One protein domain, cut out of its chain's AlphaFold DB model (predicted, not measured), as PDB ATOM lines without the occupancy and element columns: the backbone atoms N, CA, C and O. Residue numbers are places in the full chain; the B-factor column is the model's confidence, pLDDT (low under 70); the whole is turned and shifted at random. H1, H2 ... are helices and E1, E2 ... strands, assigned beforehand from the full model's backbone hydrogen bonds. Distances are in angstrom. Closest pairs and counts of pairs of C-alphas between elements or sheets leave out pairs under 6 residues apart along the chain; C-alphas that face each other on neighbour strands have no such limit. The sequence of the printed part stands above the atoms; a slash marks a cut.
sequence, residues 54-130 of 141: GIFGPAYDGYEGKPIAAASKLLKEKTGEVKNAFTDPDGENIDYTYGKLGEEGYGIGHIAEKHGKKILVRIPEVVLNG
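AT A GLANCE: This is residues 54 to 130 of the 141 residues of an uncharacterized protein of bioreactor metagenome (UniProt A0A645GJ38). What shape does the printed part have? H1 packs along the antiparallel hairpin E1 and E2, and the short helices H2, H3 and H4 follow one another past this core, H2 near Thr 97 of E2 and H4 near Phe 86 of E1. What is it made of? The 77 printed residues hold, in order, H1 E1 E2 H2 H3 H4, a mixed class with a sheet of order E1 - E2. The whole is compact, with a radius of gyration of the C-alphas of 11.6 A and spans of 31 by 25 by 19 A.

IN THESE COORDINATES: What comes first? Residues 54 to 66 have no named element; H1, residues 67 to 77, begins at C-alpha (-38.392, 11.109, 1.122) and is 15.6 A long. Where are the strands? E1 is residues 81 to 87, 15.6 A, and E2 is residues 93 to 97, 13.2 A. What follows? H2 is residues 107 to 115, 12.2 A; H3 is residues 117 to 121; H4, residues 123 to 129, ends at C-alpha (-31.964, 11.588, -12.677).

HOW THE PARTS SIT: What is near H1? The closest C-alphas of H1 and E1 are those of Pro 67 and Ala 85, 4.9 A apart. H1 and H2 touch, about perpendicular at 89 degrees, closest at the C-alphas of Leu 75 and Gly 109, 6.3 A. How do the strands pair? N 82 and O 96 are 2.8 A apart, within hydrogen-bond range. Do the helix backbones close? In H1, H2 and H4 every O i to N i+4 pair is within hydrogen-bond range; in H3 0 of 1 is, beside 1 of 2 O i to N i+3 pairs. H3 and H4 meet only through their link.

THE WHOLE: How far does it reach? The two C-alphas farthest apart, those of Gly 91 and Gly 102, are 31.4 A apart. Is it whole? The printed part has no cut and no long link; residues 54 and 130 are under 70 in pLDDT.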
ATOM      1  N   GLY A  54     -43.569  26.110  10.308       59.19
ATOM      2  CA  GLY A  54     -43.041  26.637   9.068       59.19
ATOM      3  C   GLY A  54     -44.133  27.327   8.245       59.19
ATOM      4  O   GLY A  54     -45.297  27.429   8.645       59.19
ATOM      5  N   ILE A  55     -43.752  27.829   7.072       71.06
ATOM      6  CA  ILE A  55     -44.605  28.663   6.206       71.06
ATOM      7  C   ILE A  55     -45.852  27.889   5.738       71.06
ATOM      8  O   ILE A  55     -46.878  28.490   5.422       71.06
ATOM      9  N   PHE A  56     -45.785  26.553   5.733       75.00
ATOM     10  CA  PHE A  56     -46.858  25.668   5.273       75.00
ATOM     11  C   PHE A  56     -47.554  24.890   6.404       75.00
ATOM     12  O   PHE A  56     -48.269  23.920   6.136       75.00
ATOM     13  N   GLY A  57     -47.367  25.311   7.660       82.69
ATOM     14  CA  GLY A  57     -47.916  24.668   8.855       82.69
ATOM     15  C   GLY A  57     -46.829  24.004   9.711       82.69
ATOM     16  O   GLY A  57     -45.674  24.419   9.657       82.69
ATOM     17  N   PRO A  58     -47.153  22.972  10.511       83.69
ATOM     18  CA  PRO A  58     -46.186  22.333  11.401       83.69
ATOM     19  C   PRO A  58     -44.977  21.774  10.644       83.69
ATOM     20  O   PRO A  58     -45.145  21.057   9.656       83.69
ATOM     21  N   ALA A  59     -43.771  22.061  11.132       86.06
ATOM     22  CA  ALA A  59     -42.563  21.398  10.663       86.06
ATOM     23  C   ALA A  59     -42.408  20.041  11.370       86.06
ATOM     24  O   ALA A  59     -42.492  19.949  12.595       86.06
ATOM     25  N   TYR A  60     -42.209  18.975  10.597       84.75
ATOM     26  CA  TYR A  60     -42.015  17.620  11.106       84.75
ATOM     27  C   TYR A  60     -40.552  17.186  10.970       84.75
ATOM     28  O   TYR A  60     -40.079  16.912   9.865       84.75
ATOM     29  N   ASP A  61     -39.872  17.046  12.106       86.44
ATOM     30  CA  ASP A  61     -38.503  16.530  12.198       86.44
ATOM     31  C   ASP A  61     -38.446  14.985  12.233       86.44
ATOM     32  O   ASP A  61     -39.437  14.302  12.518       86.44
ATOM     33  N   GLY A  62     -37.267  14.412  11.968       86.31
ATOM     34  CA  GLY A  62     -36.975  12.970  12.006       86.31
ATOM     35  C   GLY A  62     -37.135  12.233  10.665       86.31
ATOM     36  O   GLY A  62     -36.967  11.001  10.592       86.31
ATOM     37  N   TYR A  63     -37.451  12.974   9.604       90.50
ATOM     38  CA  TYR A  63     -37.711  12.486   8.248       90.50
ATOM     39  C   TYR A  63     -36.633  12.905   7.234       90.50
ATOM     40  O   TYR A  63     -36.779  12.631   6.043       90.50
ATOM     41  N   GLU A  64     -35.544  13.512   7.701       90.50
ATOM     42  CA  GLU A  64     -34.418  13.945   6.878       90.50
ATOM     43  C   GLU A  64     -33.804  12.760   6.115       90.50
ATOM     44  O   GLU A  64     -33.575  11.684   6.679       90.50
ATOM     45  N   GLY A  65     -33.582  12.933   4.810       90.00
ATOM     46  CA  GLY A  65     -33.080  11.883   3.917       90.00
ATOM     47  C   GLY A  65     -34.039  10.703   3.702       90.00
ATOM     48  O   GLY A  65     -33.645   9.688   3.124       90.00
ATOM     49  N   LYS A  66     -35.294  10.793   4.166       92.06
ATOM     50  CA  LYS A  66     -36.310   9.734   4.056       92.06
ATOM     51  C   LYS A  66     -37.513  10.229   3.247       92.06
ATOM     52  O   LYS A  66     -38.614  10.353   3.796       92.06
ATOM     53  N   PRO A  67     -37.375  10.431   1.925       90.62
ATOM     54  CA  PRO A  67     -38.392  11.109   1.122       90.62
ATOM     55  C   PRO A  67     -39.754  10.397   1.132       90.62
ATOM     56  O   PRO A  67     -40.800  11.040   1.190       90.62
ATOM     57  N   ILE A  68     -39.774   9.061   1.148       92.00
ATOM     58  CA  ILE A  68     -41.025   8.283   1.180       92.00
ATOM     59  C   ILE A  68     -41.740   8.439   2.531       92.00
ATOM     60  O   ILE A  68     -42.966   8.581   2.581       92.00
ATOM     61  N   ALA A  69     -40.985   8.428   3.632       91.38
ATOM     62  CA  ALA A  69     -41.535   8.592   4.974       91.38
ATOM     63  C   ALA A  69     -42.032  10.029   5.191       91.38
ATOM     64  O   ALA A  69     -43.135  10.214   5.705       91.38
ATOM     65  N   ALA A  70     -41.270  11.021   4.717       92.12
ATOM     66  CA  ALA A  70     -41.648  12.432   4.700       92.12
ATOM     67  C   ALA A  70     -42.978  12.650   3.961       92.12
ATOM     68  O   ALA A  70     -43.938  13.174   4.528       92.12
ATOM     69  N   ALA A  71     -43.083  12.159   2.722       91.00
ATOM     70  CA  ALA A  71     -44.305  12.271   1.932       91.00
ATOM     71  C   ALA A  71     -45.493  11.553   2.596       91.00
ATOM     72  O   ALA A  71     -46.606  12.075   2.627       91.00
ATOM     73  N   SER A  72     -45.259  10.377   3.187       91.50
ATOM     74  CA  SER A  72     -46.293   9.629   3.912       91.50
ATOM     75  C   SER A  72     -46.800  10.379   5.146       91.50
ATOM     76  O   SER A  72     -48.005  10.369   5.407       91.50
ATOM     77  N   LYS A  73     -45.913  11.057   5.889       91.12
ATOM     78  CA  LYS A  73     -46.289  11.895   7.033       91.12
ATOM     79  C   LYS A  73     -47.175  13.056   6.587       91.12
ATOM     80  O   LYS A  73     -48.264  13.218   7.134       91.12
ATOM     81  N   LEU A  74     -46.776  13.776   5.540       89.88
ATOM     82  CA  LEU A  74     -47.548  14.895   4.992       89.88
ATOM     83  C   LEU A  74     -48.920  14.458   4.468       89.88
ATOM     84  O   LEU A  74     -49.919  15.113   4.745       89.88
ATOM     85  N   LEU A  75     -49.015  13.317   3.780       90.44
ATOM     86  CA  LEU A  75     -50.306  12.788   3.325       90.44
ATOM     87  C   LEU A  75     -51.229  12.336   4.464       90.44
ATOM     88  O   LEU A  75     -52.451  12.339   4.296       90.44
ATOM     89  N   LYS A  76     -50.662  11.896   5.592       89.56
ATOM     90  CA  LYS A  76     -51.429  11.478   6.769       89.56
ATOM     91  C   LYS A  76     -52.008  12.683   7.505       89.56
ATOM     92  O   LYS A  76     -53.192  12.672   7.825       89.56
ATOM     93  N   GLU A  77     -51.180  13.692   7.762       86.69
ATOM     94  CA  GLU A  77     -51.574  14.892   8.512       86.69
ATOM     95  C   GLU A  77     -52.312  15.913   7.638       86.69
ATOM     96  O   GLU A  77     -53.049  16.747   8.154       86.69
ATOM     97  N   LYS A  78     -52.148  15.825   6.311       90.56
ATOM     98  CA  LYS A  78     -52.728  16.735   5.313       90.56
ATOM     99  C   LYS A  78     -52.395  18.211   5.558       90.56
ATOM    100  O   LYS A  78     -53.205  19.089   5.270       90.56
ATOM    101  N   THR A  79     -51.218  18.475   6.117       89.56
ATOM    102  CA  THR A  79     -50.706  19.813   6.430       89.56
ATOM    103  C   THR A  79     -49.200  19.745   6.693       89.56
ATOM    104  O   THR A  79     -48.651  18.646   6.824       89.56
ATOM    105  N   GLY A  80     -48.549  20.903   6.786       90.69
ATOM    106  CA  GLY A  80     -47.186  21.040   7.282       90.69
ATOM    107  C   GLY A  80     -46.087  20.861   6.241       90.69
ATOM    108  O   GLY A  80     -46.319  20.795   5.026       90.69
ATOM    109  N   GLU A  81     -44.867  20.782   6.760       90.12
ATOM    110  CA  GLU A  81     -43.634  20.653   5.996       90.12
ATOM    111  C   GLU A  81     -42.644  19.688   6.659       90.12
ATOM    112  O   GLU A  81     -42.672  19.451   7.863       90.12
ATOM    113  N   VAL A  82     -41.773  19.100   5.849       91.44
ATOM    114  CA  VAL A  82     -40.643  18.273   6.261       91.44
ATOM    115  C   VAL A  82     -39.405  18.873   5.619       91.44
ATOM    116  O   VAL A  82     -39.305  18.913   4.389       91.44
ATOM    117  N   LYS A  83     -38.455  19.308   6.443       90.75
ATOM    118  CA  LYS A  83     -37.187  19.841   5.948       90.75
ATOM    119  C   LYS A  83     -36.219  18.731   5.573       90.75
ATOM    120  O   LYS A  83     -36.230  17.662   6.181       90.75
ATOM    121  N   ASN A  84     -35.368  19.004   4.589       90.81
ATOM    122  CA  ASN A  84     -34.308  18.117   4.118       90.81
ATOM    123  C   ASN A  84     -34.818  16.698   3.810       90.81
ATOM    124  O   ASN A  84     -34.173  15.705   4.159       90.81
ATOM    125  N   ALA A  85     -35.991  16.582   3.182       91.69
ATOM    126  CA  ALA A  85     -36.606  15.294   2.870       91.69
ATOM    127  C   ALA A  85     -35.656  14.398   2.057       91.69
ATOM    128  O   ALA A  85     -35.632  13.184   2.265       91.69
ATOM    129  N   PHE A  86     -34.856  14.996   1.170       90.88
ATOM    130  CA  PHE A  86     -33.672  14.396   0.551       90.88
ATOM    131  C   PHE A  86     -32.771  15.485  -0.053       90.88
ATOM    132  O   PHE A  86     -33.112  16.665  -0.011       90.88
ATOM    133  N   THR A  87     -31.629  15.086  -0.608       90.12
ATOM    134  CA  THR A  87     -30.653  15.980  -1.245       90.12
ATOM    135  C   THR A  87     -30.554  15.645  -2.729       90.12
ATOM    136  O   THR A  87     -30.604  14.469  -3.103       90.12
ATOM    137  N   ASP A  88     -30.451  16.662  -3.576       86.00
ATOM    138  CA  ASP A  88     -30.273  16.486  -5.015       86.00
ATOM    139  C   ASP A  88     -28.808  16.137  -5.378       86.00
ATOM    140  O   ASP A  88     -27.928  16.192  -4.513       86.00
ATOM    141  N   PRO A  89     -28.508  15.767  -6.640       84.81
ATOM    142  CA  PRO A  89     -27.146  15.428  -7.057       84.81
ATOM    143  C   PRO A  89     -26.122  16.561  -6.884       84.81
ATOM    144  O   PRO A  89     -24.943  16.272  -6.692       84.81
ATOM    145  N   ASP A  90     -26.558  17.825  -6.932       85.94
ATOM    146  CA  ASP A  90     -25.713  19.007  -6.713       85.94
ATOM    147  C   ASP A  90     -25.496  19.326  -5.217       85.94
ATOM    148  O   ASP A  90     -24.737  20.237  -4.880       85.94
ATOM    149  N   GLY A  91     -26.113  18.566  -4.303       85.56
ATOM    150  CA  GLY A  91     -25.959  18.744  -2.858       85.56
ATOM    151  C   GLY A  91     -26.931  19.747  -2.224       85.56
ATOM    152  O   GLY A  91     -26.775  20.075  -1.048       85.56
ATOM    153  N   GLU A  92     -27.930  20.237  -2.960       86.94
ATOM    154  CA  GLU A  92     -28.988  21.103  -2.442       86.94
ATOM    155  C   GLU A  92     -30.046  20.262  -1.715       86.94
ATOM    156  O   GLU A  92     -30.514  19.220  -2.189       86.94
ATOM    157  N   ASN A  93     -30.442  20.714  -0.526       90.00
ATOM    158  CA  ASN A  93     -31.484  20.045   0.241       90.00
ATOM    159  C   ASN A  93     -32.865  20.395  -0.303       90.00
ATOM    160  O   ASN A  93     -33.175  21.556  -0.572       90.00
ATOM    161  N   ILE A  94     -33.708  19.376  -0.409       89.88
ATOM    162  CA  ILE A  94     -35.069  19.492  -0.905       89.88
ATOM    163  C   ILE A  94     -36.035  19.249   0.242       89.88
ATOM    164  O   ILE A  94     -36.095  18.164   0.826       89.88
ATOM    165  N   ASP A  95     -36.823  20.277   0.522       92.56
ATOM    166  CA  ASP A  95     -37.900  20.245   1.498       92.56
ATOM    167  C   ASP A  95     -39.191  19.736   0.845       92.56
ATOM    168  O   ASP A  95     -39.472  19.995  -0.328       92.56
ATOM    169  N   TYR A  96     -40.014  19.029   1.617       93.88
ATOM    170  CA  TYR A  96     -41.360  18.637   1.210       93.88
ATOM    171  C   TYR A  96     -42.406  19.424   1.981       93.88
ATOM    172  O   TYR A  96     -42.328  19.571   3.194       93.88
ATOM    173  N   THR A  97     -43.450  19.858   1.287       94.12
ATOM    174  CA  THR A  97     -44.608  20.534   1.882       94.12
ATOM    175  C   THR A  97     -45.877  19.815   1.450       94.12
ATOM    176  O   THR A  97     -45.931  19.251   0.352       94.12
ATOM    177  N   TYR A  98     -46.907  19.772   2.302       91.62
ATOM    178  CA  TYR A  98     -48.186  19.192   1.880       91.62
ATOM    179  C   TYR A  98     -48.823  20.043   0.771       91.62
ATOM    180  O   TYR A  98     -49.157  19.511  -0.288       91.62
ATOM    181  N   GLY A  99     -48.893  21.358   0.993       88.25
ATOM    182  CA  GLY A  99     -49.335  22.357   0.022       88.25
ATOM    183  C   GLY A  99     -50.847  22.407  -0.233       88.25
ATOM    184  O   GLY A  99     -51.645  21.751   0.440       88.25
ATOM    185  N   LYS A 100     -51.251  23.260  -1.181       88.12
ATOM    186  CA  LYS A 100     -52.656  23.484  -1.568       88.12
ATOM    187  C   LYS A 100     -53.088  22.451  -2.615       88.12
ATOM    188  O   LYS A 100     -52.294  22.078  -3.467       88.12
ATOM    189  N   LEU A 101     -54.348  22.019  -2.585       88.25
ATOM    190  CA  LEU A 101     -54.956  21.152  -3.608       88.25
ATOM    191  C   LEU A 101     -55.697  21.963  -4.691       88.25
ATOM    192  O   LEU A 101     -55.882  23.173  -4.537       88.25
ATOM    193  N   GLY A 102     -56.175  21.307  -5.753       88.00
ATOM    194  CA  GLY A 102     -56.944  21.948  -6.829       88.00
ATOM    195  C   GLY A 102     -56.080  22.484  -7.972       88.00
ATOM    196  O   GLY A 102     -54.899  22.183  -8.056       88.00
ATOM    197  N   GLU A 103     -56.661  23.249  -8.898       86.94
ATOM    198  CA  GLU A 103     -55.985  23.642 -10.153       86.94
ATOM    199  C   GLU A 103     -54.695  24.447  -9.955       86.94
ATOM    200  O   GLU A 103     -53.731  24.234 -10.682       86.94
ATOM    201  N   GLU A 104     -54.655  25.300  -8.933       89.44
ATOM    202  CA  GLU A 104     -53.466  26.062  -8.521       89.44
ATOM    203  C   GLU A 104     -52.737  25.399  -7.340       89.44
ATOM    204  O   GLU A 104     -52.163  26.065  -6.472       89.44
ATOM    205  N   GLY A 105     -52.861  24.078  -7.232       85.75
ATOM    206  CA  GLY A 105     -52.274  23.306  -6.156       85.75
ATOM    207  C   GLY A 105     -50.758  23.158  -6.280       85.75
ATOM    208  O   GLY A 105     -50.166  23.310  -7.345       85.75
ATOM    209  N   TYR A 106     -50.117  22.843  -5.162       91.25
ATOM    210  CA  TYR A 106     -48.679  22.606  -5.075       91.25
ATOM    211  C   TYR A 106     -48.367  21.615  -3.948       91.25
ATOM    212  O   TYR A 106     -49.231  21.278  -3.137       91.25
ATOM    213  N   GLY A 107     -47.120  21.149  -3.886       92.69
ATOM    214  CA  GLY A 107     -46.658  20.238  -2.840       92.69
ATOM    215  C   GLY A 107     -47.097  18.782  -3.031       92.69
ATOM    216  O   GLY A 107     -47.649  18.378  -4.058       92.69
ATOM    217  N   ILE A 108     -46.817  17.969  -2.015       94.44
ATOM    218  CA  ILE A 108     -47.015  16.514  -2.025       94.44
ATOM    219  C   ILE A 108     -48.497  16.143  -2.114       94.44
ATOM    220  O   ILE A 108     -48.846  15.159  -2.772       94.44
ATOM    221  N   GLY A 109     -49.375  16.933  -1.489       92.56
ATOM    222  CA  GLY A 109     -50.819  16.748  -1.573       92.56
ATOM    223  C   GLY A 109     -51.310  16.861  -3.013       92.56
ATOM    224  O   GLY A 109     -52.014  15.972  -3.494       92.56
ATOM    225  N   HIS A 110     -50.876  17.901  -3.727       94.06
ATOM    226  CA  HIS A 110     -51.293  18.130  -5.107       94.06
ATOM    227  C   HIS A 110     -50.734  17.085  -6.079       94.06
ATOM    228  O   HIS A 110     -51.457  16.574  -6.934       94.06
ATOM    229  N   ILE A 111     -49.468  16.691  -5.913       91.75
ATOM    230  CA  ILE A 111     -48.865  15.624  -6.724       91.75
ATOM    231  C   ILE A 111     -49.645  14.311  -6.552       91.75
ATOM    232  O   ILE A 111     -49.940  13.623  -7.534       91.75
ATOM    233  N   ALA A 112     -50.023  13.972  -5.315       91.62
ATOM    234  CA  ALA A 112     -50.823  12.785  -5.039       91.62
ATOM    235  C   ALA A 112     -52.251  12.876  -5.608       91.62
ATOM    236  O   ALA A 112     -52.794  11.846  -6.005       91.62
ATOM    237  N   GLU A 113     -52.844  14.072  -5.668       91.75
ATOM    238  CA  GLU A 113     -54.147  14.324  -6.300       91.75
ATOM    239  C   GLU A 113     -54.091  14.132  -7.823       91.75
ATOM    240  O   GLU A 113     -54.924  13.421  -8.381       91.75
ATOM    241  N   LYS A 114     -53.091  14.714  -8.496       92.81
ATOM    242  CA  LYS A 114     -52.979  14.698  -9.966       92.81
ATOM    243  C   LYS A 114     -52.466  13.377 -10.533       92.81
ATOM    244  O   LYS A 114     -52.916  12.948 -11.592       92.81
ATOM    245  N   HIS A 115     -51.518  12.741  -9.851       90.44
ATOM    246  CA  HIS A 115     -50.777  11.590 -10.386       90.44
ATOM    247  C   HIS A 115     -50.938  10.314  -9.544       90.44
ATOM    248  O   HIS A 115     -50.440   9.250  -9.917       90.44
ATOM    249  N   GLY A 116     -51.645  10.394  -8.411       89.75
ATOM    250  CA  GLY A 116     -51.829   9.284  -7.482       89.75
ATOM    251  C   GLY A 116     -50.607   9.026  -6.594       89.75
ATOM    252  O   GLY A 116     -49.474   9.377  -6.907       89.75
ATOM    253  N   LYS A 117     -50.811   8.326  -5.473       87.88
ATOM    254  CA  LYS A 117     -49.765   8.091  -4.453       87.88
ATOM    255  C   LYS A 117     -48.541   7.314  -4.959       87.88
ATOM    256  O   LYS A 117     -47.472   7.412  -4.369       87.88
ATOM    257  N   LYS A 118     -48.683   6.543  -6.043       87.38
ATOM    258  CA  LYS A 118     -47.596   5.728  -6.609       87.38
ATOM    259  C   LYS A 118     -46.431   6.580  -7.117       87.38
ATOM    260  O   LYS A 118     -45.294   6.125  -7.062       87.38
ATOM    261  N   ILE A 119     -46.694   7.812  -7.565       87.19
ATOM    262  CA  ILE A 119     -45.639   8.702  -8.063       87.19
ATOM    263  C   ILE A 119     -44.672   9.133  -6.956       87.19
ATOM    264  O   ILE A 119     -43.514   9.403  -7.244       87.19
ATOM    265  N   LEU A 120     -45.112   9.147  -5.692       85.75
ATOM    266  CA  LEU A 120     -44.315   9.644  -4.566       85.75
ATOM    267  C   LEU A 120     -43.043   8.823  -4.337       85.75
ATOM    268  O   LEU A 120     -42.036   9.364  -3.895       85.75
ATOM    269  N   VAL A 121     -43.078   7.535  -4.691       88.12
ATOM    270  CA  VAL A 121     -41.909   6.644  -4.645       88.12
ATOM    271  C   VAL A 121     -40.864   7.051  -5.687       88.12
ATOM    272  O   VAL A 121     -39.674   6.907  -5.442       88.12
ATOM    273  N   ARG A 122     -41.312   7.607  -6.819       87.06
ATOM    274  CA  ARG A 122     -40.469   7.990  -7.956       87.06
ATOM    275  C   ARG A 122     -39.982   9.436  -7.891       87.06
ATOM    276  O   ARG A 122     -39.106   9.780  -8.670       87.06
ATOM    277  N   ILE A 123     -40.515  10.289  -7.006       86.88
ATOM    278  CA  ILE A 123     -40.073  11.696  -6.904       86.88
ATOM    279  C   ILE A 123     -38.555  11.797  -6.689       86.88
ATOM    280  O   ILE A 123     -37.922  12.531  -7.447       86.88
ATOM    281  N   PRO A 124     -37.939  11.049  -5.751       86.19
ATOM    282  CA  PRO A 124     -36.490  11.098  -5.581       86.19
ATOM    283  C   PRO A 124     -35.762  10.684  -6.858       86.19
ATOM    284  O   PRO A 124     -34.820  11.346  -7.263       86.19
ATOM    285  N   GLU A 125     -36.232   9.641  -7.547       86.31
ATOM    286  CA  GLU A 125     -35.627   9.188  -8.804       86.31
ATOM    287  C   GLU A 125     -35.724  10.242  -9.912       86.31
ATOM    288  O   GLU A 125     -34.762  10.444 -10.647       86.31
ATOM    289  N   VAL A 126     -36.872  10.915 -10.039       84.12
ATOM    290  CA  VAL A 126     -37.094  11.975 -11.032       84.12
ATOM    291  C   VAL A 126     -36.199  13.172 -10.751       84.12
ATOM    292  O   VAL A 126     -35.688  13.770 -11.686       84.12
ATOM    293  N   VAL A 127     -35.981  13.513  -9.485       82.00
ATOM    294  CA  VAL A 127     -35.120  14.638  -9.123       82.00
ATOM    295  C   VAL A 127     -33.638  14.287  -9.252       82.00
ATOM    296  O   VAL A 127     -32.866  15.100  -9.746       82.00
ATOM    297  N   LEU A 128     -33.242  13.070  -8.873       81.94
ATOM    298  CA  LEU A 128     -31.851  12.614  -8.960       81.94
ATOM    299  C   LEU A 128     -31.396  12.370 -10.405       81.94
ATOM    300  O   LEU A 128     -30.237  12.601 -10.726       81.94
ATOM    301  N   ASN A 129     -32.290  11.898 -11.278       80.88
ATOM    302  CA  ASN A 129     -31.964  11.588 -12.677       80.88
ATOM    303  C   ASN A 129     -32.496  12.631 -13.668       80.88
ATOM    304  O   ASN A 129     -32.220  12.554 -14.868       80.88
ATOM    305  N   GLY A 130     -33.308  13.573 -13.197       69.81
ATOM    306  CA  GLY A 130     -33.894  14.617 -14.019       69.81
ATOM    307  C   GLY A 130     -32.823  15.580 -14.504       69.81
ATOM    308  O   GLY A 130     -31.997  16.068 -13.737       69.81
TER     309      GLY A 130